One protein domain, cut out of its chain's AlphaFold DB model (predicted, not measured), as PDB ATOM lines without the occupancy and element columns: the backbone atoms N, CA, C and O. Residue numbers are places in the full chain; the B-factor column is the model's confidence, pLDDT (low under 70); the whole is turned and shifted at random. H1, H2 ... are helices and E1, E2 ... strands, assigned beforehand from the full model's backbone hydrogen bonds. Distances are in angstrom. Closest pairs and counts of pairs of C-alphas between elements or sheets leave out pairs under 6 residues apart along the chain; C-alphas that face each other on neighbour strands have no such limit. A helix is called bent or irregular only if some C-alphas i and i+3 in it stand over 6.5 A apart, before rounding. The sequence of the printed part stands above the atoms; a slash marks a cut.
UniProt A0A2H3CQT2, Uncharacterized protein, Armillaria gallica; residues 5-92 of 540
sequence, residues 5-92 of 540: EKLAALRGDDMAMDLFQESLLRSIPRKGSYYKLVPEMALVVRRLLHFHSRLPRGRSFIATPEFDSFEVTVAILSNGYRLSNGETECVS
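Overview. This is residues 5 to 92 of the 540 residues of an uncharacterized protein of Armillaria gallica (UniProt A0A2H3CQT2). A small wall of three short parallel strands, E1, E2 and E3, stands toward one end of an elongated domain, with H3 and H4 packed together nearby and H4 only grazing the sheet. H2 runs near H3, and the small helix H1 lies at the end away from the sheet. The printed part has 88 residues with four named helices and three named strands, in the order H1 H2 E1 H3 E2 H4 E3, and the sheet runs E1 E2 E3. The class is mostly helix; the whole is compact, with a radius of gyration of the C-alphas of 12.7 A, and spans 39 by 24 by 20 A.

Along the chain. H1, residues 5 to 9, begins at C-alpha 5 (12.830, -63.336, -14.939). H2, residues 14 to 26, is the longest helix, 18.5 A from first to last C-alpha. E1 is residues 34 to 36, 6.4 A long. H3, residues 39 to 49, measures 15.3 A; it is only just irregular, with C-alphas 40 and 43 at 7.0 A. E2 is residues 61 to 63, 6.4 A long. H4, residues 70 to 78, measures 11.9 A. E3, residues 82 to 84, is 6.6 A long and ends at C-alpha 84 (16.131, -32.012, -8.999).

Arrangement. E1 and E2 are parallel at 28 degrees, with N 35 and O 61 within hydrogen-bond range at 2.9 A. E2 and E3 are parallel at 36 degrees, with N 84 and O 62 at 3.0 A. E1, H3, E2 and E2, H4, E3 are strand-helix-strand units, two parallel neighbour strands with a helix between them in the chain, each with a right-handed crossover. H4 only grazes the sheet with its residues 73 to 77; the closest C-alphas of H4 and E3, those of Leu 77 and Leu 83, are 7.4 A apart. H3 and H4 touch, closest at the C-alphas of Leu 49 and Ala 75, 5.2 A, at a steep tilt of 49 degrees, the same way. H2 and H3 are close but not clearly touching, closest at the C-alphas of Gln 21 and Leu 48, 6.4 A, at a shallow tilt of 21 degrees, opposite ways. H1 and H2 are only just apart, at 8.1 A. Every O i to N i+4 pair is within hydrogen-bond range in H1, H2 and H4; in H3 it is 5 of 7.

Size, cuts and confidence. The C-alphas farthest apart, those of Ala 9 and Thr 88, are 40.1 A apart. The printed part has no cut, and the link from H3 to E2, 11 residues, is long. Mean pLDDT of the printed part is 71.8; 31 residues are under 70, among them 5 to 12, 48 to 60 and 86 to 89.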
ATOM      1  N   GLU A   5      13.196 -62.466 -13.816       57.03
ATOM      2  CA  GLU A   5      12.830 -63.336 -14.939       57.03
ATOM      3  C   GLU A   5      12.161 -62.583 -16.097       57.03
ATOM      4  O   GLU A   5      12.433 -62.886 -17.254       57.03
ATOM      5  N   LYS A   6      11.322 -61.573 -15.821       63.22
ATOM      6  CA  LYS A   6      10.678 -60.772 -16.878       63.22
ATOM      7  C   LYS A   6      11.650 -59.804 -17.544       63.22
ATOM      8  O   LYS A   6      11.571 -59.615 -18.750       63.22
ATOM      9  N   LEU A   7      12.571 -59.215 -16.780       62.06
ATOM     10  CA  LEU A   7      13.641 -58.379 -17.339       62.06
ATOM     11  C   LEU A   7      14.653 -59.220 -18.131       62.06
ATOM     12  O   LEU A   7      15.160 -58.769 -19.153       62.06
ATOM     13  N   ALA A   8      14.918 -60.454 -17.694       62.47
ATOM     14  CA  ALA A   8      15.741 -61.410 -18.427       62.47
ATOM     15  C   ALA A   8      15.058 -61.893 -19.716       62.47
ATOM     16  O   ALA A   8      15.728 -62.020 -20.734       62.47
ATOM     17  N   ALA A   9      13.737 -62.101 -19.704       65.50
ATOM     18  CA  ALA A   9      12.968 -62.511 -20.883       65.50
ATOM     19  C   ALA A   9      12.890 -61.432 -21.977       65.50
ATOM     20  O   ALA A   9      12.714 -61.759 -23.144       65.50
ATOM     21  N   LEU A  10      13.028 -60.157 -21.605       64.12
ATOM     22  CA  LEU A  10      13.077 -59.029 -22.539       64.12
ATOM     23  C   LEU A  10      14.509 -58.718 -23.025       64.12
ATOM     24  O   LEU A  10      14.717 -57.815 -23.835       64.12
ATOM     25  N   ARG A  11      15.520 -59.455 -22.542       61.84
ATOM     26  CA  ARG A  11      16.922 -59.260 -22.928       61.84
ATOM     27  C   ARG A  11      17.118 -59.690 -24.389       61.84
ATOM     28  O   ARG A  11      16.996 -60.869 -24.704       61.84
ATOM     29  N   GLY A  12      17.440 -58.734 -25.262       62.06
ATOM     30  CA  GLY A  12      17.603 -58.940 -26.710       62.06
ATOM     31  C   GLY A  12      16.461 -58.374 -27.566       62.06
ATOM     32  O   GLY A  12      16.623 -58.280 -28.780       62.06
ATOM     33  N   ASP A  13      15.350 -57.947 -26.953       73.38
ATOM     34  CA  ASP A  13      14.286 -57.174 -27.611       73.38
ATOM     35  C   ASP A  13      14.345 -55.715 -27.140       73.38
ATOM     36  O   ASP A  13      13.710 -55.300 -26.164       73.38
ATOM     37  N   ASP A  14      15.172 -54.935 -27.837       70.06
ATOM     38  CA  ASP A  14      15.467 -53.544 -27.488       70.06
ATOM     39  C   ASP A  14      14.208 -52.660 -27.465       70.06
ATOM     40  O   ASP A  14      14.075 -51.787 -26.606       70.06
ATOM     41  N   MET A  15      13.256 -52.905 -28.372       74.25
ATOM     42  CA  MET A  15      12.037 -52.101 -28.487       74.25
ATOM     43  C   MET A  15      11.053 -52.413 -27.355       74.25
ATOM     44  O   MET A  15      10.460 -51.498 -26.779       74.25
ATOM     45  N   ALA A  16      10.893 -53.690 -27.001       75.88
ATOM     46  CA  ALA A  16      10.055 -54.075 -25.870       75.88
ATOM     47  C   ALA A  16      10.622 -53.551 -24.541       75.88
ATOM     48  O   ALA A  16       9.860 -53.099 -23.681       75.88
ATOM     49  N   MET A  17      11.952 -53.539 -24.392       74.00
ATOM     50  CA  MET A  17      12.622 -52.941 -23.235       74.00
ATOM     51  C   MET A  17      12.431 -51.426 -23.152       74.00
ATOM     52  O   MET A  17      12.118 -50.917 -22.073       74.00
ATOM     53  N   ASP A  18      12.543 -50.717 -24.275       72.38
ATOM     54  CA  ASP A  18      12.296 -49.276 -24.355       72.38
ATOM     55  C   ASP A  18      10.867 -48.909 -23.922       72.38
ATOM     56  O   ASP A  18      10.668 -48.037 -23.067       72.38
ATOM     57  N   LEU A  19       9.868 -49.615 -24.463       76.50
ATOM     58  CA  LEU A  19       8.452 -49.412 -24.140       76.50
ATOM     59  C   LEU A  19       8.140 -49.753 -22.680       76.50
ATOM     60  O   LEU A  19       7.359 -49.057 -22.024       76.50
ATOM     61  N   PHE A  20       8.760 -50.809 -22.150       75.06
ATOM     62  CA  PHE A  20       8.602 -51.197 -20.754       75.06
ATOM     63  C   PHE A  20       9.190 -50.143 -19.806       75.06
ATOM     64  O   PHE A  20       8.547 -49.763 -18.821       75.06
ATOM     65  N   GLN A  21      10.370 -49.610 -20.131       73.56
ATOM     66  CA  GLN A  21      11.004 -48.539 -19.368       73.56
ATOM     67  C   GLN A  21      10.140 -47.268 -19.384       73.56
ATOM     68  O   GLN A  21       9.892 -46.687 -18.328       73.56
ATOM     69  N   GLU A  22       9.621 -46.864 -20.550       72.75
ATOM     70  CA  GLU A  22       8.737 -45.698 -20.672       72.75
ATOM     71  C   GLU A  22       7.431 -45.874 -19.883       72.75
ATOM     72  O   GLU A  22       7.022 -44.974 -19.145       72.75
ATOM     73  N   SER A  23       6.791 -47.041 -19.993       75.69
ATOM     74  CA  SER A  23       5.561 -47.364 -19.263       75.69
ATOM     75  C   SER A  23       5.755 -47.253 -17.750       75.69
ATOM     76  O   SER A  23       4.929 -46.657 -17.053       75.69
ATOM     77  N   LEU A  24       6.879 -47.758 -17.237       72.06
ATOM     78  CA  LEU A  24       7.160 -47.718 -15.808       72.06
ATOM     79  C   LEU A  24       7.512 -46.306 -15.326       72.06
ATOM     80  O   LEU A  24       7.055 -45.895 -14.263       72.06
ATOM     81  N   LEU A  25       8.246 -45.522 -16.110       72.56
ATOM     82  CA  LEU A  25       8.513 -44.118 -15.782       72.56
ATOM     83  C   LEU A  25       7.226 -43.282 -15.752       72.56
ATOM     84  O   LEU A  25       7.070 -42.435 -14.876       72.56
ATOM     85  N   ARG A  26       6.257 -43.570 -16.634       72.62
ATOM     86  CA  ARG A  26       4.915 -42.958 -16.592       72.62
ATOM     87  C   ARG A  26       4.100 -43.363 -15.359       72.62
ATOM     88  O   ARG A  26       3.166 -42.649 -15.006       72.62
ATOM     89  N   SER A  27       4.438 -44.479 -14.709       72.56
ATOM     90  CA  SER A  27       3.792 -44.908 -13.461       72.56
ATOM     91  C   SER A  27       4.304 -44.160 -12.221       72.56
ATOM     92  O   SER A  27       3.674 -44.225 -11.167       72.56
ATOM     93  N   ILE A  28       5.414 -43.417 -12.344       75.12
ATOM     94  CA  ILE A  28       5.949 -42.587 -11.263       75.12
ATOM     95  C   ILE A  28       5.057 -41.344 -11.098       75.12
ATOM     96  O   ILE A  28       4.774 -40.666 -12.094       75.12
ATOM     97  N   PRO A  29       4.636 -40.994  -9.866       72.75
ATOM     98  CA  PRO A  29       3.812 -39.816  -9.623       72.75
ATOM     99  C   PRO A  29       4.454 -38.544 -10.187       72.75
ATOM    100  O   PRO A  29       5.572 -38.164  -9.826       72.75
ATOM    101  N   ARG A  30       3.726 -37.861 -11.072       71.19
ATOM    102  CA  ARG A  30       4.150 -36.592 -11.666       71.19
ATOM    103  C   ARG A  30       3.640 -35.428 -10.820       71.19
ATOM    104  O   ARG A  30       2.436 -35.298 -10.611       71.19
ATOM    105  N   LYS A  31       4.541 -34.551 -10.372       69.06
ATOM    106  CA  LYS A  31       4.202 -33.298  -9.685       69.06
ATOM    107  C   LYS A  31       4.654 -32.134 -10.567       69.06
ATOM    108  O   LYS A  31       5.826 -31.787 -10.616       69.06
ATOM    109  N   GLY A  32       3.720 -31.569 -11.335       71.81
ATOM    110  CA  GLY A  32       4.025 -30.521 -12.315       71.81
ATOM    111  C   GLY A  32       4.908 -31.024 -13.468       71.81
ATOM    112  O   GLY A  32       4.505 -31.896 -14.243       71.81
ATOM    113  N   SER A  33       6.108 -30.458 -13.610       65.75
ATOM    114  CA  SER A  33       7.069 -30.781 -14.679       65.75
ATOM    115  C   SER A  33       8.055 -31.909 -14.339       65.75
ATOM    116  O   SER A  33       8.853 -32.272 -15.203       65.75
ATOM    117  N   TYR A  34       7.998 -32.492 -13.134       70.62
ATOM    118  CA  TYR A  34       8.937 -33.526 -12.683       70.62
ATOM    119  C   TYR A  34       8.253 -34.796 -12.152       70.62
ATOM    120  O   TYR A  34       7.108 -34.772 -11.691       70.62
ATOM    121  N   TYR A  35       8.977 -35.916 -12.213       75.12
ATOM    122  CA  TYR A  35       8.612 -37.196 -11.598       75.12
ATOM    123  C   TYR A  35       9.157 -37.236 -10.164       75.12
ATOM    124  O   TYR A  35      10.355 -37.047  -9.984       75.12
ATOM    125  N   LYS A  36       8.322 -37.464  -9.139       79.75
ATOM    126  CA  LYS A  36       8.802 -37.628  -7.752       79.75
ATOM    127  C   LYS A  36       9.091 -39.106  -7.493       79.75
ATOM    128  O   LYS A  36       8.160 -39.908  -7.437       79.75
ATOM    129  N   LEU A  37      10.365 -39.459  -7.321       75.31
ATOM    130  CA  LEU A  37      10.760 -40.821  -6.976       75.31
ATOM    131  C   LEU A  37      10.527 -41.069  -5.478       75.31
ATOM    132  O   LEU A  37      11.015 -40.317  -4.639       75.31
ATOM    133  N   VAL A  38       9.773 -42.120  -5.151       76.25
ATOM    134  CA  VAL A  38       9.558 -42.593  -3.771       76.25
ATOM    135  C   VAL A  38      10.593 -43.691  -3.469       76.25
ATOM    136  O   VAL A  38      10.871 -44.483  -4.375       76.25
ATOM    137  N   PRO A  39      11.157 -43.792  -2.244       72.06
ATOM    138  CA  PRO A  39      12.213 -44.764  -1.918       72.06
ATOM    139  C   PRO A  39      11.905 -46.218  -2.319       72.06
ATOM    140  O   PRO A  39      12.773 -46.932  -2.816       72.06
ATOM    141  N   GLU A  40      10.644 -46.636  -2.204       73.38
ATOM    142  CA  GLU A  40      10.156 -47.976  -2.572       73.38
ATOM    143  C   GLU A  40      10.324 -48.297  -4.070       73.38
ATOM    144  O   GLU A  40      10.460 -49.457  -4.462       73.38
ATOM    145  N   MET A  41      10.350 -47.269  -4.923       71.00
ATOM    146  CA  MET A  41      10.526 -47.397  -6.370       71.00
ATOM    147  C   MET A  41      11.993 -47.300  -6.804       71.00
ATOM    148  O   MET A  41      12.304 -47.647  -7.943       71.00
ATOM    149  N   ALA A  42      12.910 -46.877  -5.927       70.88
ATOM    150  CA  ALA A  42      14.303 -46.621  -6.290       70.88
ATOM    151  C   ALA A  42      15.032 -47.876  -6.789       70.88
ATOM    152  O   ALA A  42      15.739 -47.823  -7.792       70.88
ATOM    153  N   LEU A  43      14.801 -49.028  -6.154       70.81
ATOM    154  CA  LEU A  43      15.399 -50.301  -6.569       70.81
ATOM    155  C   LEU A  43      14.858 -50.782  -7.926       70.81
ATOM    156  O   LEU A  43      15.603 -51.324  -8.743       70.81
ATOM    157  N   VAL A  44      13.571 -50.545  -8.195       71.44
ATOM    158  CA  VAL A  44      12.931 -50.878  -9.477       71.44
ATOM    159  C   VAL A  44      13.460 -49.968 -10.583       71.44
ATOM    160  O   VAL A  44      13.844 -50.453 -11.645       71.44
ATOM    161  N   VAL A  45      13.547 -48.665 -10.310       70.12
ATOM    162  CA  VAL A  45      14.096 -47.663 -11.227       70.12
ATOM    163  C   VAL A  45      15.576 -47.926 -11.499       70.12
ATOM    164  O   VAL A  45      15.960 -47.957 -12.660       70.12
ATOM    165  N   ARG A  46      16.388 -48.250 -10.486       71.25
ATOM    166  CA  ARG A  46      17.791 -48.665 -10.661       71.25
ATOM    167  C   ARG A  46      17.921 -49.841 -11.628       71.25
ATOM    168  O   ARG A  46      18.696 -49.773 -12.576       71.25
ATOM    169  N   ARG A  47      17.161 -50.915 -11.393       71.44
ATOM    170  CA  ARG A  47      17.205 -52.139 -12.215       71.44
ATOM    171  C   ARG A  47      16.792 -51.880 -13.661       71.44
ATOM    172  O   ARG A  47      17.368 -52.463 -14.570       71.44
ATOM    173  N   LEU A  48      15.820 -50.997 -13.870       66.81
ATOM    174  CA  LEU A  48      15.304 -50.656 -15.194       66.81
ATOM    175  C   LEU A  48      16.178 -49.680 -15.962       66.81
ATOM    176  O   LEU A  48      16.375 -49.852 -17.156       66.81
ATOM    177  N   LEU A  49      16.717 -48.676 -15.283       65.19
ATOM    178  CA  LEU A  49      17.613 -47.696 -15.879       65.19
ATOM    179  C   LEU A  49      19.020 -48.264 -16.133       65.19
ATOM    180  O   LEU A  49      19.805 -47.651 -16.847       65.19
ATOM    181  N   HIS A  50      19.332 -49.456 -15.618       66.62
ATOM    182  CA  HIS A  50      20.499 -50.214 -16.074       66.62
ATOM    183  C   HIS A  50      20.384 -50.616 -17.559       66.62
ATOM    184  O   HIS A  50      21.395 -50.830 -18.230       66.62
ATOM    185  N   PHE A  51      19.156 -50.650 -18.090       67.62
ATOM    186  CA  PHE A  51      18.877 -50.739 -19.517       67.62
ATOM    187  C   PHE A  51      18.725 -49.326 -20.088       67.62
ATOM    188  O   PHE A  51      17.952 -48.503 -19.593       67.62
ATOM    189  N   HIS A  52      19.520 -49.031 -21.113       66.50
ATOM    190  CA  HIS A  52      19.641 -47.688 -21.666       66.50
ATOM    191  C   HIS A  52      18.692 -47.516 -22.843       66.50
ATOM    192  O   HIS A  52      18.767 -48.275 -23.810       66.50
ATOM    193  N   SER A  53      17.826 -46.505 -22.763       65.81
ATOM    194  CA  SER A  53      16.779 -46.325 -23.765       65.81
ATOM    195  C   SER A  53      17.286 -45.720 -25.064       65.81
ATOM    196  O   SER A  53      18.066 -44.760 -25.027       65.81
ATOM    197  N   ARG A  54      16.779 -46.201 -26.204       65.25
ATOM    198  CA  ARG A  54      17.048 -45.599 -27.524       65.25
ATOM    199  C   ARG A  54      16.029 -44.534 -27.917       65.25
ATOM    200  O   ARG A  54      16.271 -43.775 -28.855       65.25
ATOM    201  N   LEU A  55      14.911 -44.435 -27.198       62.31
ATOM    202  CA  LEU A  55      13.883 -43.442 -27.485       62.31
ATOM    203  C   LEU A  55      14.360 -42.024 -27.110       62.31
ATOM    204  O   LEU A  55      14.876 -41.820 -26.005       62.31
ATOM    205  N   PRO A  56      14.176 -41.017 -27.989       54.75
ATOM    206  CA  PRO A  56      14.475 -39.630 -27.662       54.75
ATOM    207  C   PRO A  56      13.550 -39.168 -26.534       54.75
ATOM    208  O   PRO A  56      12.334 -39.056 -26.692       54.75
ATOM    209  N   ARG A  57      14.128 -38.914 -25.361       62.44
ATOM    210  CA  ARG A  57      13.383 -38.477 -24.178       62.44
ATOM    211  C   ARG A  57      13.376 -36.955 -24.107       62.44
ATOM    212  O   ARG A  57      14.424 -36.317 -24.143       62.44
ATOM    213  N   GLY A  58      12.181 -36.371 -24.009       54.62
ATOM    214  CA  GLY A  58      12.013 -34.936 -23.768       54.62
ATOM    215  C   GLY A  58      12.603 -34.513 -22.417       54.62
ATOM    216  O   GLY A  58      12.778 -35.350 -21.531       54.62
ATOM    217  N   ARG A  59      12.878 -33.208 -22.252       55.94
ATOM    218  CA  ARG A  59      13.429 -32.591 -21.023       55.94
ATOM    219  C   ARG A  59      12.563 -32.932 -19.803       55.94
ATOM    220  O   ARG A  59      11.591 -32.243 -19.513       55.94
ATOM    221  N   SER A  60      12.910 -34.014 -19.117       68.19
ATOM    222  CA  SER A  60      12.166 -34.552 -17.983       68.19
ATOM    223  C   SER A  60      13.065 -34.555 -16.755       68.19
ATOM    224  O   SER A  60      14.219 -34.981 -16.830       68.19
ATOM    225  N   PHE A  61      12.533 -34.092 -15.628       72.62
ATOM    226  CA  PHE A  61      13.248 -34.041 -14.354       72.62
ATOM    227  C   PHE A  61      12.767 -35.170 -13.443       72.62
ATOM    228  O   PHE A  61      11.567 -35.455 -13.396       72.62
ATOM    229  N   ILE A  62      13.687 -35.791 -12.708       76.25
ATOM    230  CA  ILE A  62      13.367 -36.736 -11.635       76.25
ATOM    231  C   ILE A  62      13.776 -36.089 -10.313       76.25
ATOM    232  O   ILE A  62      14.945 -35.785 -10.093       76.25
ATOM    233  N   ALA A  63      12.797 -35.848  -9.446       75.31
ATOM    234  CA  ALA A  63      13.028 -35.336  -8.110       75.31
ATOM    235  C   ALA A  63      13.328 -36.489  -7.148       75.31
ATOM    236  O   ALA A  63      12.546 -37.442  -7.059       75.31
ATOM    237  N   THR A  64      14.436 -36.376  -6.415       71.25
ATOM    238  CA  THR A  64      14.914 -37.365  -5.428       71.25
ATOM    239  C   THR A  64      15.127 -36.731  -4.037       71.25
ATOM    240  O   THR A  64      16.162 -36.938  -3.419       71.25
ATOM    241  N   PRO A  65      14.156 -35.966  -3.492       62.34
ATOM    242  CA  PRO A  65      14.367 -35.115  -2.310       62.34
ATOM    243  C   PRO A  65      14.688 -35.871  -1.006       62.34
ATOM    244  O   PRO A  65      15.070 -35.253  -0.022       62.34
ATOM    245  N   GLU A  66      14.506 -37.192  -0.976       63.34
ATOM    246  CA  GLU A  66      14.612 -38.025   0.232       63.34
ATOM    247  C   GLU A  66      15.559 -39.228   0.027       63.34
ATOM    248  O   GLU A  66      15.559 -40.160   0.829       63.34
ATOM    249  N   PHE A  67      16.324 -39.264  -1.075       65.31
ATOM    250  CA  PHE A  67      17.053 -40.468  -1.481       65.31
ATOM    251  C   PHE A  67      18.426 -40.159  -2.100       65.31
ATOM    252  O   PHE A  67      18.516 -39.787  -3.268       65.31
ATOM    253  N   ASP A  68      19.485 -40.377  -1.316       69.69
ATOM    254  CA  ASP A  68      20.885 -40.210  -1.722       69.69
ATOM    255  C   ASP A  68      21.522 -41.576  -2.025       69.69
ATOM    256  O   ASP A  68      22.017 -42.282  -1.146       69.69
ATOM    257  N   SER A  69      21.427 -42.011  -3.283       83.31
ATOM    258  CA  SER A  69      22.052 -43.252  -3.745       83.31
ATOM    259  C   SER A  69      22.811 -42.998  -5.032       83.31
ATOM    260  O   SER A  69      22.216 -42.775  -6.088       83.31
ATOM    261  N   PHE A  70      24.135 -43.123  -4.948       83.62
ATOM    262  CA  PHE A  70      25.046 -42.978  -6.077       83.62
ATOM    263  C   PHE A  70      24.628 -43.823  -7.292       83.62
ATOM    264  O   PHE A  70      24.550 -43.326  -8.410       83.62
ATOM    265  N   GLU A  71      24.274 -45.091  -7.083       81.88
ATOM    266  CA  GLU A  71      23.925 -46.020  -8.167       81.88
ATOM    267  C   GLU A  71      22.627 -45.629  -8.889       81.88
ATOM    268  O   GLU A  71      22.496 -45.830 -10.098       81.88
ATOM    269  N   VAL A  72      21.658 -45.077  -8.156       81.75
ATOM    270  CA  VAL A  72      20.382 -44.615  -8.719       81.75
ATOM    271  C   VAL A  72      20.573 -43.283  -9.429       81.75
ATOM    272  O   VAL A  72      20.057 -43.116 -10.531       81.75
ATOM    273  N   THR A  73      21.377 -42.383  -8.862       85.94
ATOM    274  CA  THR A  73      21.812 -41.135  -9.501       85.94
ATOM    275  C   THR A  73      22.481 -41.408 -10.846       85.94
ATOM    276  O   THR A  73      22.047 -40.867 -11.863       85.94
ATOM    277  N   VAL A  74      23.455 -42.323 -10.888       84.69
ATOM    278  CA  VAL A  74      24.122 -42.743 -12.130       84.69
ATOM    279  C   VAL A  74      23.106 -43.287 -13.128       84.69
ATOM    280  O   VAL A  74      23.072 -42.845 -14.271       84.69
ATOM    281  N   ALA A  75      22.232 -44.206 -12.709       82.81
ATOM    282  CA  ALA A  75      21.260 -44.810 -13.614       82.81
ATOM    283  C   ALA A  75      20.288 -43.767 -14.209       82.81
ATOM    284  O   ALA A  75      19.969 -43.816 -15.400       82.81
ATOM    285  N   ILE A  76      19.854 -42.787 -13.410       82.75
ATOM    286  CA  ILE A  76      19.016 -41.660 -13.845       82.75
ATOM    287  C   ILE A  76      19.754 -40.790 -14.866       82.75
ATOM    288  O   ILE A  76      19.243 -40.569 -15.970       82.75
ATOM    289  N   LEU A  77      20.960 -40.336 -14.535       85.56
ATOM    290  CA  LEU A  77      21.716 -39.390 -15.355       85.56
ATOM    291  C   LEU A  77      22.258 -40.027 -16.647       85.56
ATOM    292  O   LEU A  77      22.147 -39.416 -17.709       85.56
ATOM    293  N   SER A  78      22.717 -41.284 -16.617       83.12
ATOM    294  CA  SER A  78      23.132 -42.040 -17.815       83.12
ATOM    295  C   SER A  78      21.983 -42.272 -18.809       83.12
ATOM    296  O   SER A  78      22.218 -42.486 -19.998       83.12
ATOM    297  N   ASN A  79      20.723 -42.183 -18.368       81.06
ATOM    298  CA  ASN A  79      19.550 -42.232 -19.252       81.06
ATOM    299  C   ASN A  79      19.113 -40.851 -19.779       81.06
ATOM    300  O   ASN A  79      18.145 -40.764 -20.537       81.06
ATOM    301  N   GLY A  80      19.831 -39.780 -19.429       76.50
ATOM    302  CA  GLY A  80      19.597 -38.420 -19.919       76.50
ATOM    303  C   GLY A  80      18.558 -37.621 -19.136       76.50
ATOM    304  O   GLY A  80      18.141 -36.555 -19.589       76.50
ATOM    305  N   TYR A  81      18.126 -38.112 -17.974       81.81
ATOM    306  CA  TYR A  81      17.310 -37.323 -17.056       81.81
ATOM    307  C   TYR A  81      18.165 -36.296 -16.322       81.81
ATOM    308  O   TYR A  81      19.373 -36.460 -16.185       81.81
ATOM    309  N   ARG A  82      17.518 -35.247 -15.812       83.00
ATOM    310  CA  ARG A  82      18.130 -34.331 -14.846       83.00
ATOM    311  C   ARG A  82      17.568 -34.594 -13.459       83.00
ATOM    312  O   ARG A  82      16.372 -34.874 -13.326       83.00
ATOM    313  N   LEU A  83      18.413 -34.492 -12.444       83.62
ATOM    314  CA  LEU A  83      17.993 -34.641 -11.055       83.62
ATOM    315  C   LEU A  83      17.614 -33.285 -10.483       83.62
ATOM    316  O   LEU A  83      18.319 -32.315 -10.721       83.62
ATOM    317  N   SER A  84      16.518 -33.218  -9.733       80.69
ATOM    318  CA  SER A  84      16.131 -32.012  -8.999       80.69
ATOM    319  C   SER A  84      15.965 -32.314  -7.515       80.69
ATOM    320  O   SER A  84      15.403 -33.347  -7.149       80.69
ATOM    321  N   ASN A  85      16.394 -31.390  -6.659       72.06
ATOM    322  CA  ASN A  85      16.109 -31.459  -5.224       72.06
ATOM    323  C   ASN A  85      14.669 -31.022  -4.877       72.06
ATOM    324  O   ASN A  85      14.249 -31.134  -3.732       72.06
ATOM    325  N   GLY A  86      13.881 -30.580  -5.866       65.06
ATOM    326  CA  GLY A  86      12.484 -30.178  -5.696       65.06
ATOM    327  C   GLY A  86      12.272 -28.716  -5.297       65.06
ATOM    328  O   GLY A  86      11.119 -28.282  -5.306       65.06
ATOM    329  N   GLU A  87      13.338 -27.961  -5.008       60.31
ATOM    330  CA  GLU A  87      13.250 -26.570  -4.544       60.31
ATOM    331  C   GLU A  87      13.806 -25.578  -5.575       60.31
ATOM    332  O   GLU A  87      13.060 -24.693  -5.989       60.31
ATOM    333  N   THR A  88      15.029 -25.770  -6.093       57.66
ATOM    334  CA  THR A  88      15.601 -24.919  -7.171       57.66
ATOM    335  C   THR A  88      16.822 -25.505  -7.884       57.66
ATOM    336  O   THR A  88      17.118 -25.084  -9.002       57.66
ATOM    337  N   GLU A  89      17.544 -26.457  -7.287       67.81
ATOM    338  CA  GLU A  89      18.792 -26.966  -7.868       67.81
ATOM    339  C   GLU A  89      18.540 -28.186  -8.748       67.81
ATOM    340  O   GLU A  89      17.687 -29.041  -8.476       67.81
ATOM    341  N   CYS A  90      19.287 -28.234  -9.847       77.06
ATOM    342  CA  CYS A  90      19.171 -29.262 -10.857       77.06
ATOM    343  C   CYS A  90      20.562 -29.746 -11.254       77.06
ATOM    344  O   CYS A  90      21.352 -28.970 -11.789       77.06
ATOM    345  N   VAL A  91      20.844 -31.024 -11.018       84.75
ATOM    346  CA  VAL A  91      22.102 -31.651 -11.424       84.75
ATOM    347  C   VAL A  91      21.931 -32.164 -12.850       84.75
ATOM    348  O   VAL A  91      21.070 -33.010 -13.131       84.75
ATOM    349  N   SER A  92      22.719 -31.610 -13.775       87.31
ATOM    350  CA  SER A  92      22.802 -32.116 -15.143       87.31
ATOM    351  C   SER A  92      23.724 -33.341 -15.213       87.31
ATOM    352  O   SER A  92      24.609 -33.490 -14.367       87.31
TER     353      SER A  92